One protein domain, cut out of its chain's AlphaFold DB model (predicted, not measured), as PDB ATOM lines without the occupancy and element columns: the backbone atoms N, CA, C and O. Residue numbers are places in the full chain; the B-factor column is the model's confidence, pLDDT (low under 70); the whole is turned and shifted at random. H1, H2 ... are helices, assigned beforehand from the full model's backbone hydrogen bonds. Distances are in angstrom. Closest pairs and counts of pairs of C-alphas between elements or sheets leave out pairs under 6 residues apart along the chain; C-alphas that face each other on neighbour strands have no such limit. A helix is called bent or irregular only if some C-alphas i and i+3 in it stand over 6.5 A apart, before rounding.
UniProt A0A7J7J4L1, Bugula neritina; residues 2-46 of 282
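What this domain is: This is residues 2 to 46 of the 282 residues of a protein of Bugula neritina (UniProt A0A7J7J4L1). Picture an open V of two helices: the longer helix H1, bent near its middle, makes one limb, and H2 folds back as the other, with the turn of residues 27 to 30 joining them. The space between the limbs is empty, and their free parts, residues 2 to 14 and 35 to 46, stick out away from the turn. The printed part has 45 residues with two named helices, H1 then H2, and no named strand; its class is all helix. It is loose, with a radius of gyration of the C-alphas of 12.4 A, and flat, spanning 36 by 24 by 10 A.

Where its parts are: Begin with H1, residues 6 to 26, assigned as one helix by its hydrogen bonds but bent: C-alphas 16 and 19 are 6.7 A apart. Find C-alpha 6 at (-23.571, -61.851, -18.538); from there arm H1a, residues 6 to 16, runs 15.5 A. Arm H1b, residues 19 to 26, covers 10.4 A and ends at C-alpha 26, at (-44.942, -48.904, -11.296). H2, residues 31 to 44, runs 20.1 A to C-alpha 44 at (-17.126, -47.335, -6.013).

How they stand to each other: Look first at the bend, where the lines of H1a and H1b stand at a steep tilt of 60 degrees. After Tyr 26 a tight link of 4 residues leads to H2. H2 is apart from H1a, with no C-alpha of the one within 8 A of the other. H2 is apart from H1b too, by the same measure. In H1a, H1b and H2 every O i to N i+4 pair is within hydrogen-bond range.

The domain as a whole: The C-alphas farthest apart are those of Gln 2 and Tyr 26, at 36.6 A. The printed part has no cut and no long link. In this model the mean pLDDT of the printed part is 88.7, and residue 2 alone is under 70.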
ATOM      1  N   GLN A   2     -15.275 -64.411 -27.736       68.81
ATOM      2  CA  GLN A   2     -15.026 -63.496 -26.627       68.81
ATOM      3  C   GLN A   2     -16.212 -63.547 -25.664       68.81
ATOM      4  O   GLN A   2     -17.342 -63.261 -26.052       68.81
ATOM      5  N   TYR A   3     -15.959 -63.980 -24.431       72.50
ATOM      6  CA  TYR A   3     -16.981 -64.078 -23.399       72.50
ATOM      7  C   TYR A   3     -17.384 -62.666 -22.971       72.50
ATOM      8  O   TYR A   3     -16.627 -61.967 -22.299       72.50
ATOM      9  N   ILE A   4     -18.560 -62.222 -23.410       74.38
ATOM     10  CA  ILE A   4     -19.164 -60.996 -22.897       74.38
ATOM     11  C   ILE A   4     -19.771 -61.360 -21.540       74.38
ATOM     12  O   ILE A   4     -20.608 -62.261 -21.479       74.38
ATOM     13  N   PRO A   5     -19.364 -60.699 -20.446       81.75
ATOM     14  CA  PRO A   5     -19.843 -61.059 -19.123       81.75
ATOM     15  C   PRO A   5     -21.361 -60.848 -19.060       81.75
ATOM     16  O   PRO A   5     -21.859 -59.785 -19.438       81.75
ATOM     17  N   HIS A   6     -22.099 -61.851 -18.572       88.44
ATOM     18  CA  HIS A   6     -23.571 -61.851 -18.538       88.44
ATOM     19  C   HIS A   6     -24.159 -60.581 -17.907       88.44
ATOM     20  O   HIS A   6     -25.203 -60.102 -18.339       88.44
ATOM     21  N   ILE A   7     -23.456 -59.979 -16.945       88.94
ATOM     22  CA  ILE A   7     -23.857 -58.716 -16.317       88.94
ATOM     23  C   ILE A   7     -23.971 -57.549 -17.312       88.94
ATOM     24  O   ILE A   7     -24.850 -56.705 -17.165       88.94
ATOM     25  N   ALA A   8     -23.123 -57.492 -18.344       87.75
ATOM     26  CA  ALA A   8     -23.180 -56.449 -19.366       87.75
ATOM     27  C   ALA A   8     -24.405 -56.631 -20.273       87.75
ATOM     28  O   ALA A   8     -25.093 -55.659 -20.580       87.75
ATOM     29  N   ILE A   9     -24.718 -57.881 -20.631       92.00
ATOM     30  CA  ILE A   9     -25.913 -58.225 -21.413       92.00
ATOM     31  C   ILE A   9     -27.175 -57.861 -20.624       92.00
ATOM     32  O   ILE A   9     -28.072 -57.216 -21.164       92.00
ATOM     33  N   ILE A  10     -27.213 -58.201 -19.331       94.25
ATOM     34  CA  ILE A  10     -28.336 -57.875 -18.444       94.25
ATOM     35  C   ILE A  10     -28.509 -56.360 -18.317       94.25
ATOM     36  O   ILE A  10     -29.625 -55.875 -18.456       94.25
ATOM     37  N   ARG A  11     -27.430 -55.589 -18.119       90.88
ATOM     38  CA  ARG A  11     -27.510 -54.118 -18.020       90.88
ATOM     39  C   ARG A  11     -28.083 -53.477 -19.283       90.88
ATOM     40  O   ARG A  11     -28.948 -52.611 -19.184       90.88
ATOM     41  N   VAL A  12     -27.635 -53.913 -20.459       93.44
ATOM     42  CA  VAL A  12     -28.146 -53.394 -21.738       93.44
ATOM     43  C   VAL A  12     -29.607 -53.800 -21.949       93.44
ATOM     44  O   VAL A  12     -30.420 -52.963 -22.338       93.44
ATOM     45  N   GLY A  13     -29.961 -55.055 -21.659       94.06
ATOM     46  CA  GLY A  13     -31.339 -55.542 -21.759       94.06
ATOM     47  C   GLY A  13     -32.289 -54.816 -20.805       94.06
ATOM     48  O   GLY A  13     -33.375 -54.405 -21.208       94.06
ATOM     49  N   TYR A  14     -31.845 -54.584 -19.570       94.12
ATOM     50  CA  TYR A  14     -32.597 -53.853 -18.559       94.12
ATOM     51  C   TYR A  14     -32.882 -52.415 -19.007       94.12
ATOM     52  O   TYR A  14     -34.042 -52.022 -19.075       94.12
ATOM     53  N   MET A  15     -31.860 -51.669 -19.438       94.12
ATOM     54  CA  MET A  15     -32.026 -50.292 -19.927       94.12
ATOM     55  C   MET A  15     -32.928 -50.178 -21.157       94.12
ATOM     56  O   MET A  15     -33.644 -49.192 -21.307       94.12
ATOM     57  N   LYS A  16     -32.892 -51.171 -22.052       93.62
ATOM     58  CA  LYS A  16     -33.625 -51.112 -23.319       93.62
ATOM     59  C   LYS A  16     -35.079 -51.570 -23.206       93.62
ATOM     60  O   LYS A  16     -35.919 -51.042 -23.928       93.62
ATOM     61  N   TYR A  17     -35.368 -52.553 -22.354       94.06
ATOM     62  CA  TYR A  17     -36.668 -53.232 -22.353       94.06
ATOM     63  C   TYR A  17     -37.393 -53.201 -21.007       94.06
ATOM     64  O   TYR A  17     -38.619 -53.160 -20.995       94.06
ATOM     65  N   ILE A  18     -36.668 -53.213 -19.887       94.12
ATOM     66  CA  ILE A  18     -37.277 -53.330 -18.552       94.12
ATOM     67  C   ILE A  18     -37.505 -51.944 -17.937       94.12
ATOM     68  O   ILE A  18     -38.600 -51.664 -17.459       94.12
ATOM     69  N   TYR A  19     -36.512 -51.054 -18.026       94.06
ATOM     70  CA  TYR A  19     -36.556 -49.719 -17.428       94.06
ATOM     71  C   TYR A  19     -37.703 -48.823 -17.948       94.06
ATOM     72  O   TYR A  19     -38.382 -48.178 -17.151       94.06
ATOM     73  N   PRO A  20     -38.021 -48.800 -19.259       92.94
ATOM     74  CA  PRO A  20     -39.190 -48.058 -19.737       92.94
ATOM     75  C   PRO A  20     -40.515 -48.604 -19.184       92.94
ATOM     76  O   PRO A  20     -41.420 -47.835 -18.869       92.94
ATOM     77  N   TYR A  21     -40.620 -49.928 -19.041       93.69
ATOM     78  CA  TYR A  21     -41.835 -50.589 -18.569       93.69
ATOM     79  C   TYR A  21     -42.089 -50.339 -17.078       93.69
ATOM     80  O   TYR A  21     -43.223 -50.066 -16.685       93.69
ATOM     81  N   GLU A  22     -41.050 -50.398 -16.242       92.69
ATOM     82  CA  GLU A  22     -41.207 -50.143 -14.805       92.69
ATOM     83  C   GLU A  22     -41.547 -48.681 -14.503       92.69
ATOM     84  O   GLU A  22     -42.335 -48.434 -13.593       92.69
ATOM     85  N   CYS A  23     -41.035 -47.734 -15.301       91.56
ATOM     86  CA  CYS A  23     -41.433 -46.332 -15.209       91.56
ATOM     87  C   CYS A  23     -42.932 -46.183 -15.501       91.56
ATOM     88  O   CYS A  23     -43.649 -45.575 -14.723       91.56
ATOM     89  N   GLU A  24     -43.431 -46.781 -16.588       90.44
ATOM     90  CA  GLU A  24     -44.832 -46.611 -16.997       90.44
ATOM     91  C   GLU A  24     -45.829 -47.316 -16.063       90.44
ATOM     92  O   GLU A  24     -46.942 -46.830 -15.862       90.44
ATOM     93  N   LYS A  25     -45.477 -48.494 -15.534       92.31
ATOM     94  CA  LYS A  25     -46.425 -49.324 -14.772       92.31
ATOM     95  C   LYS A  25     -46.348 -49.158 -13.267       92.31
ATOM     96  O   LYS A  25     -47.365 -49.363 -12.607       92.31
ATOM     97  N   TYR A  26     -45.177 -48.834 -12.734       90.19
ATOM     98  CA  TYR A  26     -44.942 -48.904 -11.296       90.19
ATOM     99  C   TYR A  26     -44.218 -47.682 -10.722       90.19
ATOM    100  O   TYR A  26     -44.124 -47.583  -9.501       90.19
ATOM    101  N   ASP A  27     -43.706 -46.773 -11.562       88.06
ATOM    102  CA  ASP A  27     -42.924 -45.596 -11.152       88.06
ATOM    103  C   ASP A  27     -41.781 -45.935 -10.167       88.06
ATOM    104  O   ASP A  27     -41.408 -45.137  -9.304       88.06
ATOM    105  N   PHE A  28     -41.204 -47.137 -10.287       83.75
ATOM    106  CA  PHE A  28     -40.220 -47.644  -9.323       83.75
ATOM    107  C   PHE A  28     -38.896 -46.887  -9.325       83.75
ATOM    108  O   PHE A  28     -38.173 -46.942  -8.332       83.75
ATOM    109  N   SER A  29     -38.564 -46.184 -10.407       87.19
ATOM    110  CA  SER A  29     -37.392 -45.323 -10.431       87.19
ATOM    111  C   SER A  29     -37.537 -44.195 -11.444       87.19
ATOM    112  O   SER A  29     -38.317 -44.269 -12.392       87.19
ATOM    113  N   LYS A  30     -36.773 -43.122 -11.233       90.81
ATOM    114  CA  LYS A  30     -36.715 -41.958 -12.127       90.81
ATOM    115  C   LYS A  30     -35.360 -41.887 -12.816       90.81
ATOM    116  O   LYS A  30     -34.349 -42.312 -12.266       90.81
ATOM    117  N   ALA A  31     -35.307 -41.233 -13.980       89.12
ATOM    118  CA  ALA A  31     -34.065 -41.116 -14.757       89.12
ATOM    119  C   ALA A  31     -32.915 -40.486 -13.946       89.12
ATOM    120  O   ALA A  31     -31.760 -40.888 -14.079       89.12
ATOM    121  N   SER A  32     -33.235 -39.535 -13.064       91.19
ATOM    122  CA  SER A  32     -32.274 -38.916 -12.148       91.19
ATOM    123  C   SER A  32     -31.732 -39.882 -11.093       91.19
ATOM    124  O   SER A  32     -30.553 -39.825 -10.757       91.19
ATOM    125  N   GLU A  33     -32.574 -40.773 -10.573       93.12
ATOM    126  CA  GLU A  33     -32.205 -41.768  -9.565       93.12
ATOM    127  C   GLU A  33     -31.341 -42.875 -10.171       93.12
ATOM    128  O   GLU A  33     -30.280 -43.198  -9.632       93.12
ATOM    129  N   LEU A  34     -31.723 -43.373 -11.349       91.25
ATOM    130  CA  LEU A  34     -30.916 -44.307 -12.128       91.25
ATOM    131  C   LEU A  34     -29.516 -43.738 -12.397       91.25
ATOM    132  O   LEU A  34     -28.511 -44.429 -12.213       91.25
ATOM    133  N   GLN A  35     -29.436 -42.468 -12.799       92.19
ATOM    134  CA  GLN A  35     -28.160 -41.812 -13.061       92.19
ATOM    135  C   GLN A  35     -27.322 -41.671 -11.783       92.19
ATOM    136  O   GLN A  35     -26.128 -41.975 -11.800       92.19
ATOM    137  N   ALA A  36     -27.942 -41.309 -10.656       93.50
ATOM    138  CA  ALA A  36     -27.268 -41.258  -9.360       93.50
ATOM    139  C   ALA A  36     -26.716 -42.633  -8.939       93.50
ATOM    140  O   ALA A  36     -25.593 -42.717  -8.438       93.50
ATOM    141  N   ALA A  37     -27.453 -43.719  -9.196       91.06
ATOM    142  CA  ALA A  37     -26.999 -45.082  -8.931       91.06
ATOM    143  C   ALA A  37     -25.826 -45.499  -9.841       91.06
ATOM    144  O   ALA A  37     -24.850 -46.094  -9.373       91.06
ATOM    145  N   ILE A  38     -25.873 -45.154 -11.135       91.94
ATOM    146  CA  ILE A  38     -24.764 -45.377 -12.079       91.94
ATOM    147  C   ILE A  38     -23.512 -44.627 -11.617       91.94
ATOM    148  O   ILE A  38     -22.425 -45.208 -11.563       91.94
ATOM    149  N   ASP A  39     -23.656 -43.355 -11.251       91.19
ATOM    150  CA  ASP A  39     -22.544 -42.531 -10.785       91.19
ATOM    151  C   ASP A  39     -21.990 -43.006  -9.435       91.19
ATOM    152  O   ASP A  39     -20.769 -43.016  -9.246       91.19
ATOM    153  N   GLY A  40     -22.852 -43.493  -8.537       93.44
ATOM    154  CA  GLY A  40     -22.458 -44.167  -7.301       93.44
ATOM    155  C   GLY A  40     -21.577 -45.390  -7.567       93.44
ATOM    156  O   GLY A  40     -20.471 -45.489  -7.035       93.44
ATOM    157  N   ASN A  41     -21.998 -46.270  -8.478       87.44
ATOM    158  CA  ASN A  41     -21.225 -47.452  -8.872       87.44
ATOM    159  C   ASN A  41     -19.908 -47.091  -9.576       87.44
ATOM    160  O   ASN A  41     -18.888 -47.754  -9.383       87.44
ATOM    161  N   ARG A  42     -19.898 -46.012 -10.369       88.94
ATOM    162  CA  ARG A  42     -18.682 -45.501 -11.016       88.94
ATOM    163  C   ARG A  42     -17.673 -44.980  -9.999       88.94
ATOM    164  O   ARG A  42     -16.469 -45.101 -10.216       88.94
ATOM    165  N   ARG A  43     -18.154 -44.390  -8.904       82.62
ATOM    166  CA  ARG A  43     -17.317 -43.937  -7.793       82.62
ATOM    167  C   ARG A  43     -16.763 -45.115  -6.995       82.62
ATOM    168  O   ARG A  43     -15.586 -45.084  -6.653       82.62
ATOM    169  N   GLU A  44     -17.567 -46.149  -6.757       77.88
ATOM    170  CA  GLU A  44     -17.126 -47.335  -6.013       77.88
ATOM    171  C   GLU A  44     -16.070 -48.140  -6.779       77.88
ATOM    172  O   GLU A  44     -15.050 -48.511  -6.209       77.88
ATOM    173  N   GLY A  45     -16.215 -48.279  -8.103       74.75
ATOM    174  CA  GLY A  45     -15.207 -48.925  -8.958       74.75
ATOM    175  C   GLY A  45     -13.866 -48.182  -9.063       74.75
ATOM    176  O   GLY A  45     -12.938 -48.687  -9.688       74.75
ATOM    177  N   ARG A  46     -13.757 -46.980  -8.480       76.19
ATOM    178  CA  ARG A  46     -12.527 -46.175  -8.416       76.19
ATOM    179  C   ARG A  46     -11.909 -46.129  -7.028       76.19
ATOM    180  O   ARG A  46     -10.866 -45.493  -6.874       76.19
TER     181      ARG A  46